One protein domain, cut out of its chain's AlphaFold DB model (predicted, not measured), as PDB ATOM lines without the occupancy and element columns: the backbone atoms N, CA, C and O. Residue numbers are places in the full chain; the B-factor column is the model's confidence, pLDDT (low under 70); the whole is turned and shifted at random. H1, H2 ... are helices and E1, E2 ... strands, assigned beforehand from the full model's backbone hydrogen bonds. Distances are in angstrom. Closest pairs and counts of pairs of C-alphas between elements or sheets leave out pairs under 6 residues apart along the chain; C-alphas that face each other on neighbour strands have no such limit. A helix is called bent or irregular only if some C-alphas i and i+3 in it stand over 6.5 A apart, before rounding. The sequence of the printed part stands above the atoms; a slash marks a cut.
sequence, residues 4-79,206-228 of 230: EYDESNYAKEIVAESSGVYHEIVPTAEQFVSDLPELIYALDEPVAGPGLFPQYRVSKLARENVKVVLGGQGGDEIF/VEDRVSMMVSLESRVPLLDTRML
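What this domain is: This is residues 4 to 79 and 206 to 228 of the 230 residues of the protein "Asparagine synthase" of Chromatiaceae bacterium (UniProt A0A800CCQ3). A short pair of parallel strands, E1 and E2, lies beside a small core of three crossed helices, H2, H3 and H5, with H5 packing on E2. H1 lies away from this core, joined to H2 by the extended residues 17 to 28, and the short H4 and H6 lie away from it beyond the strands. The printed part has 99 residues, with H1, H2, H3, E1, H4, H5, E2 and H6 in chain order. It is mostly helix and compact, with a radius of gyration of the C-alphas of 14.5 A and spans of 37 by 31 by 29 A.

Where its parts are: E1 is residues 68 to 70 and E2 residues 217 to 219. H3, residues 52 to 63, measures 16.3 A; H5, residues 206 to 213, 10.6 A; H2, residues 29 to 43, 19.9 A. H2 is irregular: C-alphas 34 and 37 are 7.0 A apart. H1, residues 8 to 16, measures 12.3 A and begins at C-alpha 8 (167.258, 82.194, 93.871). H4 is residues 75 to 79; H6, residues 225 to 228, ends at C-alpha 228 (160.366, 110.597, 88.964).

How they stand to each other: E1 and E2 are parallel at 25 degrees, with N 69 and O 217 2.9 A apart, within hydrogen-bond range. The closest C-alphas of H5 and E2, Ser 211 and Ser 218, are 6.4 A apart. H5 and H3 touch at a steep tilt of 45 degrees, the same way; their closest C-alphas, Tyr 56 and Val 210, are 5.6 A apart. H2, with residues 39 to 43 alone, touches H5, about perpendicular at 81 degrees; closest are the C-alphas of Ala 42 and Arg 209, 6.4 A. H2 and H3 only just touch, with 3 pairs of C-alphas within 8 A, through residue 53 alone of H3; closest are the C-alphas of Phe 32 and Phe 53, 6.8 A. H4 and H6 are close but not clearly touching, their closest C-alphas, Ile 78 and Leu 228, 8.0 A apart. H1 and H3 are apart. Every O i to N i+4 pair is within hydrogen-bond range in H1, H3, H4 and H5, and 9 of 11 in H2; H6 is too short for such a pair.

The domain as a whole: The C-alphas farthest apart, Glu 30 and Arg 226, are 42.7 A apart. Residues 80 to 205 are not printed; C-alphas 79 and 206 are 20.2 A apart across the cut. The link from H1 to H2 is long. Residue 48 alone has pLDDT under 70.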
ATOM      1  N   GLU A   4     165.972  77.587  84.187       78.00
ATOM      2  CA  GLU A   4     166.532  78.761  83.502       78.00
ATOM      3  C   GLU A   4     165.964  80.101  84.003       78.00
ATOM      4  O   GLU A   4     166.562  81.139  83.742       78.00
ATOM      5  N   TYR A   5     164.839  80.078  84.727       81.25
ATOM      6  CA  TYR A   5     164.159  81.264  85.269       81.25
ATOM      7  C   TYR A   5     164.269  81.352  86.800       81.25
ATOM      8  O   TYR A   5     163.546  82.111  87.437       81.25
ATOM      9  N   ASP A   6     165.132  80.532  87.409       88.50
ATOM     10  CA  ASP A   6     165.353  80.538  88.852       88.50
ATOM     11  C   ASP A   6     166.337  81.648  89.252       88.50
ATOM     12  O   ASP A   6     167.540  81.576  88.996       88.50
ATOM     13  N   GLU A   7     165.811  82.672  89.920       90.62
ATOM     14  CA  GLU A   7     166.573  83.821  90.414       90.62
ATOM     15  C   GLU A   7     167.085  83.635  91.858       90.62
ATOM     16  O   GLU A   7     167.684  84.546  92.434       90.62
ATOM     17  N   SER A   8     166.893  82.457  92.470       92.81
ATOM     18  CA  SER A   8     167.258  82.194  93.871       92.81
ATOM     19  C   SER A   8     168.747  82.396  94.158       92.81
ATOM     20  O   SER A   8     169.104  82.824  95.257       92.81
ATOM     21  N   ASN A   9     169.620  82.143  93.179       92.81
ATOM     22  CA  ASN A   9     171.057  82.384  93.310       92.81
ATOM     23  C   ASN A   9     171.368  83.879  93.466       92.81
ATOM     24  O   ASN A   9     172.093  84.245  94.388       92.81
ATOM     25  N   TYR A  10     170.751  84.744  92.655       93.12
ATOM     26  CA  TYR A  10     170.908  86.196  92.782       93.12
ATOM     27  C   TYR A  10     170.364  86.700  94.125       93.12
ATOM     28  O   TYR A  10     170.995  87.521  94.790       93.12
ATOM     29  N   ALA A  11     169.233  86.156  94.584       93.62
ATOM     30  CA  ALA A  11     168.695  86.488  95.900       93.62
ATOM     31  C   ALA A  11     169.657  86.093  97.041       93.62
ATOM     32  O   ALA A  11     169.843  86.860  97.986       93.62
ATOM     33  N   LYS A  12     170.304  84.922  96.946       94.06
ATOM     34  CA  LYS A  12     171.303  84.447  97.922       94.06
ATOM     35  C   LYS A  12     172.551  85.332  97.941       94.06
ATOM     36  O   LYS A  12     173.048  85.630  99.025       94.06
ATOM     37  N   GLU A  13     173.022  85.778  96.777       94.75
ATOM     38  CA  GLU A  13     174.147  86.715  96.659       94.75
ATOM     39  C   GLU A  13     173.843  88.053  97.344       94.75
ATOM     40  O   GLU A  13     174.621  88.504  98.183       94.75
ATOM     41  N   ILE A  14     172.671  88.642  97.079       93.19
ATOM     42  CA  ILE A  14     172.252  89.901  97.712       93.19
ATOM     43  C   ILE A  14     172.144  89.744  99.232       93.19
ATOM     44  O   ILE A  14     172.592  90.615  99.982       93.19
ATOM     45  N   VAL A  15     171.568  88.635  99.714       94.94
ATOM     46  CA  VAL A  15     171.453  88.414 101.160       94.94
ATOM     47  C   VAL A  15     172.826  88.267 101.811       94.94
ATOM     48  O   VAL A  15     173.014  88.822 102.892       94.94
ATOM     49  N   ALA A  16     173.784  87.601 101.158       94.25
ATOM     50  CA  ALA A  16     175.144  87.423 101.673       94.25
ATOM     51  C   ALA A  16     175.893  88.750 101.899       94.25
ATOM     52  O   ALA A  16     176.737  88.824 102.792       94.25
ATOM     53  N   GLU A  17     175.563  89.800 101.141       94.94
ATOM     54  CA  GLU A  17     176.118  91.152 101.316       94.94
ATOM     55  C   GLU A  17     175.272  92.062 102.222       94.94
ATOM     56  O   GLU A  17     175.593  93.233 102.432       94.94
ATOM     57  N   SER A  18     174.193  91.533 102.798       92.94
ATOM     58  CA  SER A  18     173.268  92.276 103.650       92.94
ATOM     59  C   SER A  18     173.189  91.682 105.060       92.94
ATOM     60  O   SER A  18     173.688  90.598 105.344       92.94
ATOM     61  N   SER A  19     172.499  92.375 105.965       91.31
ATOM     62  CA  SER A  19     172.093  91.815 107.263       91.31
ATOM     63  C   SER A  19     170.719  91.127 107.214       91.31
ATOM     64  O   SER A  19     170.069  90.983 108.251       91.31
ATOM     65  N   GLY A  20     170.220  90.804 106.017       90.12
ATOM     66  CA  GLY A  20     168.905  90.209 105.799       90.12
ATOM     67  C   GLY A  20     168.839  88.730 106.181       90.12
ATOM     68  O   GLY A  20     169.849  88.033 106.239       90.12
ATOM     69  N   VAL A  21     167.622  88.239 106.422       93.44
ATOM     70  CA  VAL A  21     167.342  86.806 106.595       93.44
ATOM     71  C   VAL A  21     166.737  86.280 105.300       93.44
ATOM     72  O   VAL A  21     165.769  86.844 104.792       93.44
ATOM     73  N   TYR A  22     167.316  85.207 104.762       95.25
ATOM     74  CA  TYR A  22     166.838  84.588 103.531       95.25
ATOM     75  C   TYR A  22     165.672  83.633 103.803       95.25
ATOM     76  O   TYR A  22     165.760  82.763 104.670       95.25
ATOM     77  N   HIS A  23     164.608  83.774 103.017       95.44
ATOM     78  CA  HIS A  23     163.467  82.867 102.995       95.44
ATOM     79  C   HIS A  23     163.222  82.426 101.548       95.44
ATOM     80  O   HIS A  23     163.214  83.256 100.643       95.44
ATOM     81  N   GLU A  24     163.012  81.128 101.337       95.50
ATOM     82  CA  GLU A  24     162.837  80.524 100.013       95.50
ATOM     83  C   GLU A  24     161.563  79.678  99.988       95.50
ATOM     84  O   GLU A  24     161.226  79.008 100.968       95.50
ATOM     85  N   ILE A  25     160.867  79.687  98.854       94.75
ATOM     86  CA  ILE A  25     159.760  78.779  98.572       94.75
ATOM     87  C   ILE A  25     159.888  78.262  97.145       94.75
ATOM     88  O   ILE A  25     160.157  79.029  96.226       94.75
ATOM     89  N   VAL A  26     159.650  76.963  96.968       93.88
ATOM     90  CA  VAL A  26     159.570  76.311  95.658       93.88
ATOM     91  C   VAL A  26     158.129  75.836  95.464       93.88
ATOM     92  O   VAL A  26     157.751  74.796  96.011       93.88
ATOM     93  N   PRO A  27     157.280  76.615  94.769       92.00
ATOM     94  CA  PRO A  27     155.890  76.243  94.547       92.00
ATOM     95  C   PRO A  27     155.748  74.984  93.685       92.00
ATOM     96  O   PRO A  27     156.504  74.792  92.733       92.00
ATOM     97  N   THR A  28     154.750  74.147  93.978       93.31
ATOM     98  CA  THR A  28     154.472  72.928  93.194       93.31
ATOM     99  C   THR A  28     153.293  73.103  92.236       93.31
ATOM    100  O   THR A  28     152.477  74.015  92.379       93.31
ATOM    101  N   ALA A  29     153.175  72.201  91.258       93.31
ATOM    102  CA  ALA A  29     152.044  72.188  90.331       93.31
ATOM    103  C   ALA A  29     150.711  71.923  91.052       93.31
ATOM    104  O   ALA A  29     149.691  72.519  90.717       93.31
ATOM    105  N   GLU A  30     150.713  71.079  92.082       96.31
ATOM    106  CA  GLU A  30     149.530  70.799  92.900       96.31
ATOM    107  C   GLU A  30     149.074  72.052  93.650       96.31
ATOM    108  O   GLU A  30     147.877  72.319  93.717       96.31
ATOM    109  N   GLN A  31     150.025  72.843  94.158       95.56
ATOM    110  CA  GLN A  31     149.739  74.131  94.790       95.56
ATOM    111  C   GLN A  31     149.177  75.138  93.787       95.56
ATOM    112  O   GLN A  31     148.257  75.876  94.116       95.56
ATOM    113  N   PHE A  32     149.685  75.146  92.553       94.12
ATOM    114  CA  PHE A  32     149.113  75.977  91.497       94.12
ATOM    115  C   PHE A  32     147.644  75.626  91.256       94.12
ATOM    116  O   PHE A  32     146.792  76.508  91.289       94.12
ATOM    117  N   VAL A  33     147.328  74.339  91.086       95.00
ATOM    118  CA  VAL A  33     145.946  73.887  90.867       95.00
ATOM    119  C   VAL A  33     145.049  74.200  92.067       95.00
ATOM    120  O   VAL A  33     143.898  74.588  91.867       95.00
ATOM    121  N   SER A  34     145.548  74.055  93.299       96.06
ATOM    122  CA  SER A  34     144.756  74.342  94.501       96.06
ATOM    123  C   SER A  34     144.505  75.830  94.723       96.06
ATOM    124  O   SER A  34     143.421  76.191  95.169       96.06
ATOM    125  N   ASP A  35     145.490  76.680  94.427       94.94
ATOM    126  CA  ASP A  35     145.433  78.117  94.709       94.94
ATOM    127  C   ASP A  35     144.712  78.891  93.585       94.94
ATOM    128  O   ASP A  35     144.183  79.978  93.814       94.94
ATOM    129  N   LEU A  36     144.647  78.329  92.369       93.12
ATOM    130  CA  LEU A  36     144.088  78.996  91.190       93.12
ATOM    131  C   LEU A  36     142.641  79.506  91.370       93.12
ATOM    132  O   LEU A  36     142.392  80.644  90.977       93.12
ATOM    133  N   PRO A  37     141.684  78.762  91.968       93.88
ATOM    134  CA  PRO A  37     140.329  79.278  92.177       93.88
ATOM    135  C   PRO A  37     140.278  80.522  93.074       93.88
ATOM    136  O   PRO A  37     139.534  81.457  92.780       93.88
ATOM    137  N   GLU A  38     141.081  80.556  94.142       93.50
ATOM    138  CA  GLU A  38     141.158  81.715  95.041       93.50
ATOM    139  C   GLU A  38     141.835  82.905  94.357       93.50
ATOM    140  O   GLU A  38     141.392  84.040  94.519       93.50
ATOM    141  N   LEU A  39     142.870  82.649  93.549       93.25
ATOM    142  CA  LEU A  39     143.539  83.677  92.751       93.25
ATOM    143  C   LEU A  39     142.596  84.299  91.719       93.25
ATOM    144  O   LEU A  39     142.541  85.519  91.607       93.25
ATOM    145  N   ILE A  40     141.819  83.481  91.003       92.44
ATOM    146  CA  ILE A  40     140.809  83.966  90.052       92.44
ATOM    147  C   ILE A  40     139.777  84.834  90.774       92.44
ATOM    148  O   ILE A  40     139.451  85.918  90.298       92.44
ATOM    149  N   TYR A  41     139.288  84.378  91.931       92.75
ATOM    150  CA  TYR A  41     138.327  85.140  92.723       92.75
ATOM    151  C   TYR A  41     138.893  86.494  93.168       92.75
ATOM    152  O   TYR A  41     138.216  87.507  93.060       92.75
ATOM    153  N   ALA A  42     140.139  86.531  93.637       92.12
ATOM    154  CA  ALA A  42     140.752  87.763  94.123       92.12
ATOM    155  C   ALA A  42     141.084  88.772  93.017       92.12
ATOM    156  O   ALA A  42     141.171  89.969  93.294       92.12
ATOM    157  N   LEU A  43     141.294  88.317  91.781       91.62
ATOM    158  CA  LEU A  43     141.629  89.187  90.658       91.62
ATOM    159  C   LEU A  43     140.421  89.872  90.017       91.62
ATOM    160  O   LEU A  43     140.610  90.911  89.393       91.62
ATOM    161  N   ASP A  44     139.210  89.326  90.182       88.38
ATOM    162  CA  ASP A  44     137.945  89.711  89.516       88.38
ATOM    163  C   ASP A  44     137.951  89.684  87.974       88.38
ATOM    164  O   ASP A  44     136.887  89.654  87.357       88.38
ATOM    165  N   GLU A  45     139.116  89.666  87.331       86.19
ATOM    166  CA  GLU A  45     139.278  89.661  85.882       86.19
ATOM    167  C   GLU A  45     140.477  88.798  85.451       86.19
ATOM    168  O   GLU A  45     141.405  88.567  86.236       86.19
ATOM    169  N   PRO A  46     140.478  88.274  84.212       80.69
ATOM    170  CA  PRO A  46     141.612  87.518  83.704       80.69
ATOM    171  C   PRO A  46     142.839  88.420  83.548       80.69
ATOM    172  O   PRO A  46     142.784  89.460  82.897       80.69
ATOM    173  N   VAL A  47     143.974  87.967  84.080       79.94
ATOM    174  CA  VAL A  47     145.265  88.648  83.934       79.94
ATOM    175  C   VAL A  47     146.208  87.823  83.071       79.94
ATOM    176  O   VAL A  47     146.258  86.595  83.159       79.94
ATOM    177  N   ALA A  48     146.972  88.503  82.222       69.12
ATOM    178  CA  ALA A  48     147.934  87.861  81.342       69.12
ATOM    179  C   ALA A  48     149.333  87.886  81.970       69.12
ATOM    180  O   ALA A  48     149.987  88.924  82.010       69.12
ATOM    181  N   GLY A  49     149.838  86.729  82.392       73.25
ATOM    182  CA  GLY A  49     151.235  86.591  82.802       73.25
ATOM    183  C   GLY A  49     151.460  85.476  83.824       73.25
ATOM    184  O   GLY A  49     150.596  85.232  84.663       73.25
ATOM    185  N   PRO A  50     152.621  84.803  83.785       71.00
ATOM    186  CA  PRO A  50     152.909  83.692  84.689       71.00
ATOM    187  C   PRO A  50     153.255  84.137  86.120       71.00
ATOM    188  O   PRO A  50     153.177  83.327  87.041       71.00
ATOM    189  N   GLY A  51     153.600  85.415  86.322       85.88
ATOM    190  CA  GLY A  51     154.112  85.940  87.596       85.88
ATOM    191  C   GLY A  51     153.112  85.938  88.757       85.88
ATOM    192  O   GLY A  51     153.532  85.926  89.912       85.88
ATOM    193  N   LEU A  52     151.807  85.864  88.469       90.81
ATOM    194  CA  LEU A  52     150.731  85.895  89.465       90.81
ATOM    195  C   LEU A  52     150.917  84.858  90.585       90.81
ATOM    196  O   LEU A  52     150.862  85.178  91.774       90.81
ATOM    197  N   PHE A  53     151.110  83.594  90.206       92.88
ATOM    198  CA  PHE A  53     151.174  82.498  91.168       92.88
ATOM    199  C   PHE A  53     152.465  82.523  92.003       92.88
ATOM    200  O   PHE A  53     152.359  82.490  93.231       92.88
ATOM    201  N   PRO A  54     153.674  82.635  91.410       92.75
ATOM    202  CA  PRO A  54     154.900  82.823  92.183       92.75
ATOM    203  C   PRO A  54     154.810  84.006  93.153       92.75
ATOM    204  O   PRO A  54     155.153  83.857  94.326       92.75
ATOM    205  N   GLN A  55     154.260  85.141  92.708       93.94
ATOM    206  CA  GLN A  55     154.074  86.322  93.546       93.94
ATOM    207  C   GLN A  55     153.169  86.050  94.752       93.94
ATOM    208  O   GLN A  55     153.518  86.420  95.876       93.94
ATOM    209  N   TYR A  56     152.041  85.365  94.556       95.38
ATOM    210  CA  TYR A  56     151.162  84.959  95.656       95.38
ATOM    211  C   TYR A  56     151.895  84.084  96.676       95.38
ATOM    212  O   TYR A  56     151.802  84.311  97.883       95.38
ATOM    213  N   ARG A  57     152.671  83.104  96.205       96.31
ATOM    214  CA  ARG A  57     153.402  82.170  97.073       96.31
ATOM    215  C   ARG A  57     154.500  82.865  97.871       96.31
ATOM    216  O   ARG A  57     154.625  82.603  99.068       96.31
ATOM    217  N   VAL A  58     155.244  83.776  97.246       95.69
ATOM    218  CA  VAL A  58     156.248  84.606  97.930       95.69
ATOM    219  C   VAL A  58     155.579  85.559  98.922       95.69
ATOM    220  O   VAL A  58     156.040  85.674 100.055       95.69
ATOM    221  N   SER A  59     154.445  86.166  98.563       96.94
ATOM    222  CA  SER A  59     153.677  87.040  99.464       96.94
ATOM    223  C   SER A  59     153.170  86.277 100.691       96.94
ATOM    224  O   SER A  59     153.283  86.754 101.821       96.94
ATOM    225  N   LYS A  60     152.667  85.054 100.493       97.06
ATOM    226  CA  LYS A  60     152.213  84.163 101.570       97.06
ATOM    227  C   LYS A  60     153.346  83.826 102.540       97.06
ATOM    228  O   LYS A  60     153.138  83.928 103.744       97.06
ATOM    229  N   LEU A  61     154.540  83.516 102.026       97.50
ATOM    230  CA  LEU A  61     155.739  83.278 102.839       97.50
ATOM    231  C   LEU A  61     156.189  84.541 103.591       97.50
ATOM    232  O   LEU A  61     156.446  84.504 104.795       97.50
ATOM    233  N   ALA A  62     156.267  85.680 102.902       97.56
ATOM    234  CA  ALA A  62     156.680  86.946 103.503       97.56
ATOM    235  C   ALA A  62     155.750  87.341 104.657       97.56
ATOM    236  O   ALA A  62     156.204  87.792 105.713       97.56
ATOM    237  N   ARG A  63     154.448  87.091 104.502       97.88
ATOM    238  CA  ARG A  63     153.434  87.416 105.503       97.88
ATOM    239  C   ARG A  63     153.598  86.689 106.837       97.88
ATOM    240  O   ARG A  63     153.126  87.195 107.864       97.88
ATOM    241  N   GLU A  64     154.233  85.523 106.848       97.62
ATOM    242  CA  GLU A  64     154.541  84.790 108.081       97.62
ATOM    243  C   GLU A  64     155.534  85.561 108.965       97.62
ATOM    244  O   GLU A  64     155.528  85.395 110.184       97.62
ATOM    245  N   ASN A  65     156.326  86.456 108.365       97.25
ATOM    246  CA  ASN A  65     157.440  87.145 109.012       97.25
ATOM    247  C   ASN A  65     157.205  88.658 109.153       97.25
ATOM    248  O   ASN A  65     157.596  89.256 110.156       97.25
ATOM    249  N   VAL A  66     156.549  89.291 108.174       97.75
ATOM    250  CA  VAL A  66     156.354  90.747 108.120       97.75
ATOM    251  C   VAL A  66     154.933  91.139 107.716       97.75
ATOM    252  O   VAL A  66     154.124  90.323 107.277       97.75
ATOM    253  N   LYS A  67     154.606  92.422 107.902       97.94
ATOM    254  CA  LYS A  67     153.342  93.031 107.448       97.94
ATOM    255  C   LYS A  67     153.505  93.915 106.220       97.94
ATOM    256  O   LYS A  67     152.510  94.185 105.565       97.94
ATOM    257  N   VAL A  68     154.731  94.361 105.948       98.12
ATOM    258  CA  VAL A  68     155.057  95.309 104.882       98.12
ATOM    259  C   VAL A  68     156.270  94.786 104.120       98.12
ATOM    260  O   VAL A  68     157.234  94.349 104.751       98.12
ATOM    261  N   VAL A  69     156.230  94.858 102.791       97.25
ATOM    262  CA  VAL A  69     157.350  94.560 101.885       97.25
ATOM    263  C   VAL A  69     157.613  95.729 100.940       97.25
ATOM    264  O   VAL A  69     156.734  96.551 100.684       97.25
ATOM    265  N   LEU A  70     158.847  95.810 100.440       95.75
ATOM    266  CA  LEU A  70     159.228  96.726  99.368       95.75
ATOM    267  C   LEU A  70     159.342  95.918  98.071       95.75
ATOM    268  O   LEU A  70     160.210  95.053  97.969       95.75
ATOM    269  N   GLY A  71     158.450  96.175  97.120       92.94
ATOM    270  CA  GLY A  71     158.407  95.525  95.812       92.94
ATOM    271  C   GLY A  71     159.171  96.306  94.741       92.94
ATOM    272  O   GLY A  71     159.301  97.527  94.812       92.94
ATOM    273  N   GLY A  72     159.664  95.595  93.726       92.06
ATOM    274  CA  GLY A  72     160.353  96.184  92.569       92.06
ATOM    275  C   GLY A  72     159.427  96.644  91.437       92.06
ATOM    276  O   GLY A  72     159.917  97.111  90.411       92.06
ATOM    277  N   GLN A  73     158.106  96.501  91.594       92.19
ATOM    278  CA  GLN A  73     157.140  96.800  90.537       92.19
ATOM    279  C   GLN A  73     157.240  98.259  90.073       92.19
ATOM    280  O   GLN A  73     157.411  99.174  90.884       92.19
ATOM    281  N   GLY A  74     157.130  98.469  88.761       91.56
ATOM    282  CA  GLY A  74     157.291  99.778  88.133       91.56
ATOM    283  C   GLY A  74     158.721 100.111  87.706       91.56
ATOM    284  O   GLY A  74     158.928 101.094  87.002       91.56
ATOM    285  N   GLY A  75     159.724  99.325  88.116       92.50
ATOM    286  CA  GLY A  75     161.114  99.569  87.728       92.50
ATOM    287  C   GLY A  75     161.325  99.523  86.214       92.50
ATOM    288  O   GLY A  75     161.947 100.423  85.649       92.50
ATOM    289  N   ASP A  76     160.763  98.520  85.541       92.75
ATOM    290  CA  ASP A  76     160.941  98.348  84.100       92.75
ATOM    291  C   ASP A  76     160.279  99.470  83.285       92.75
ATOM    292  O   ASP A  76     160.849  99.921  82.291       92.75
ATOM    293  N   GLU A  77     159.113  99.963  83.708       92.06
ATOM    294  CA  GLU A  77     158.391 101.053  83.041       92.06
ATOM    295  C   GLU A  77     159.054 102.414  83.217       92.06
ATOM    296  O   GLU A  77     158.958 103.265  82.330       92.06
ATOM    297  N   ILE A  78     159.699 102.641  84.363       90.38
ATOM    298  CA  ILE A  78     160.392 103.901  84.640       90.38
ATOM    299  C   ILE A  78     161.782 103.919  84.002       90.38
ATOM    300  O   ILE A  78     162.179 104.941  83.446       90.38
ATOM    301  N   PHE A  79     162.511 102.801  84.038       90.44
ATOM    302  CA  PHE A  79     163.908 102.744  83.595       90.44
ATOM    303  C   PHE A  79     164.121 102.076  82.232       90.44
ATOM    304  O   PHE A  79     165.259 101.969  81.780       90.44
ATOM    305  N   VAL A 206     147.524  93.817  90.061       93.06
ATOM    306  CA  VAL A 206     147.947  92.455  90.422       93.06
ATOM    307  C   VAL A 206     148.735  92.471  91.730       93.06
ATOM    308  O   VAL A 206     148.406  91.710  92.636       93.06
ATOM    309  N   GLU A 207     149.717  93.368  91.859       93.81
ATOM    310  CA  GLU A 207     150.530  93.522  93.072       93.81
ATOM    311  C   GLU A 207     149.670  93.732  94.325       93.81
ATOM    312  O   GLU A 207     149.819  93.016  95.321       93.81
ATOM    313  N   ASP A 208     148.742  94.687  94.269       94.44
ATOM    314  CA  ASP A 208     147.874  95.029  95.392       94.44
ATOM    315  C   ASP A 208     146.931  93.875  95.741       94.44
ATOM    316  O   ASP A 208     146.930  93.397  96.876       94.44
ATOM    317  N   ARG A 209     146.191  93.341  94.759       94.38
ATOM    318  CA  ARG A 209     145.218  92.265  95.003       94.38
ATOM    319  C   ARG A 209     145.893  91.022  95.575       94.38
ATOM    320  O   ARG A 209     145.430  90.485  96.578       94.38
ATOM    321  N   VAL A 210     147.011  90.592  94.994       93.88
ATOM    322  CA  VAL A 210     147.725  89.372  95.401       93.88
ATOM    323  C   VAL A 210     148.341  89.504  96.791       93.88
ATOM    324  O   VAL A 210     148.241  88.581  97.603       93.88
ATOM    325  N   SER A 211     148.965  90.642  97.092       95.88
ATOM    326  CA  SER A 211     149.551  90.878  98.415       95.88
ATOM    327  C   SER A 211     148.465  91.043  99.491       95.88
ATOM    328  O   SER A 211     148.568  90.472 100.586       95.88
ATOM    329  N   MET A 212     147.348  91.699  99.163       96.19
ATOM    330  CA  MET A 212     146.207  91.856 100.067       96.19
ATOM    331  C   MET A 212     145.451  90.557 100.346       96.19
ATOM    332  O   MET A 212     144.944  90.407 101.462       96.19
ATOM    333  N   MET A 213     145.445  89.572  99.434       95.69
ATOM    334  CA  MET A 213     144.885  88.232  99.706       95.69
ATOM    335  C   MET A 213     145.465  87.598 100.973       95.69
ATOM    336  O   MET A 213     144.788  86.842 101.666       95.69
ATOM    337  N   VAL A 214     146.724  87.908 101.286       96.94
ATOM    338  CA  VAL A 214     147.416  87.411 102.477       96.94
ATOM    339  C   VAL A 214     147.581  88.498 103.546       96.94
ATOM    340  O   VAL A 214     148.251  88.289 104.550       96.94
ATOM    341  N   SER A 215     146.934  89.656 103.408       97.62
ATOM    342  CA  SER A 215     147.080  90.797 104.326       97.62
ATOM    343  C   SER A 215     148.535  91.276 104.466       97.62
ATOM    344  O   SER A 215     149.006  91.494 105.591       97.62
ATOM    345  N   LEU A 216     149.256  91.371 103.348       98.38
ATOM    346  CA  LEU A 216     150.620  91.889 103.259       98.38
ATOM    347  C   LEU A 216     150.613  93.212 102.488       98.38
ATOM    348  O   LEU A 216     150.209  93.232 101.339       98.38
ATOM    349  N   GLU A 217     151.080  94.301 103.091       97.94
ATOM    350  CA  GLU A 217     151.207  95.597 102.415       97.94
ATOM    351  C   GLU A 217     152.447  95.619 101.515       97.94
ATOM    352  O   GLU A 217     153.571  95.554 102.014       97.94
ATOM    353  N   SER A 218     152.260  95.733 100.198       96.88
ATOM    354  CA  SER A 218     153.360  95.953  99.257       96.88
ATOM    355  C   SER A 218     153.526  97.437  98.943       96.88
ATOM    356  O   SER A 218     152.569  98.129  98.599       96.88
ATOM    357  N   ARG A 219     154.751  97.953  99.081       96.31
ATOM    358  CA  ARG A 219     155.113  99.328  98.712       96.31
ATOM    359  C   ARG A 219     156.083  99.308  97.544       96.31
ATOM    360  O   ARG A 219     157.049  98.558  97.570       96.31
ATOM    361  N   VAL A 220     155.871 100.194  96.578       95.00
ATOM    362  CA  VAL A 220     156.621 100.260  95.313       95.00
ATOM    363  C   VAL A 220     157.510 101.513  95.265       95.00
ATOM    364  O   VAL A 220     157.152 102.514  94.646       95.00
ATOM    365  N   PRO A 221     158.668 101.526  95.960       94.44
ATOM    366  CA  PRO A 221     159.495 102.725  96.120       94.44
ATOM    367  C   PRO A 221     160.039 103.298  94.805       94.44
ATOM    368  O   PRO A 221     160.342 104.486  94.750       94.44
ATOM    369  N   LEU A 222     160.149 102.489  93.745       92.06
ATOM    370  CA  LEU A 222     160.614 102.954  92.433       92.06
ATOM    371  C   LEU A 222     159.621 103.906  91.748       92.06
ATOM    372  O   LEU A 222     160.020 104.680  90.884       92.06
ATOM    373  N   LEU A 223     158.354 103.899  92.174       92.31
ATOM    374  CA  LEU A 223     157.309 104.803  91.686       92.31
ATOM    375  C   LEU A 223     157.119 106.038  92.578       92.31
ATOM    376  O   LEU A 223     156.163 106.796  92.404       92.31
ATOM    377  N   ASP A 224     158.003 106.253  93.555       90.44
ATOM    378  CA  ASP A 224     157.955 107.448  94.388       90.44
ATOM    379  C   ASP A 224     158.187 108.704  93.535       90.44
ATOM    380  O   ASP A 224     159.126 108.782  92.746       90.44
ATOM    381  N   THR A 225     157.355 109.728  93.724       84.06
ATOM    382  CA  THR A 225     157.452 110.983  92.956       84.06
ATOM    383  C   THR A 225     158.823 111.653  93.060       84.06
ATOM    384  O   THR A 225     159.250 112.315  92.118       84.06
ATOM    385  N   ARG A 226     159.558 111.445  94.159       86.56
ATOM    386  CA  ARG A 226     160.928 111.951  94.331       86.56
ATOM    387  C   ARG A 226     161.925 111.286  93.387       86.56
ATOM    388  O   ARG A 226     162.922 111.915  93.064       86.56
ATOM    389  N   MET A 227     161.667 110.051  92.956       76.62
ATOM    390  CA  MET A 227     162.473 109.353  91.949       76.62
ATOM    391  C   MET A 227     162.123 109.807  90.528       76.62
ATOM    392  O   MET A 227     162.990 109.797  89.665       76.62
ATOM    393  N   LEU A 228     160.876 110.229  90.293       72.38
ATOM    394  CA  LEU A 228     160.366 110.597  88.964       72.38
ATOM    395  C   LEU A 228     160.627 112.058  88.562       72.38
ATOM    396  O   LEU A 228     160.481 112.401  87.394       72.38
TER     397      LEU A 228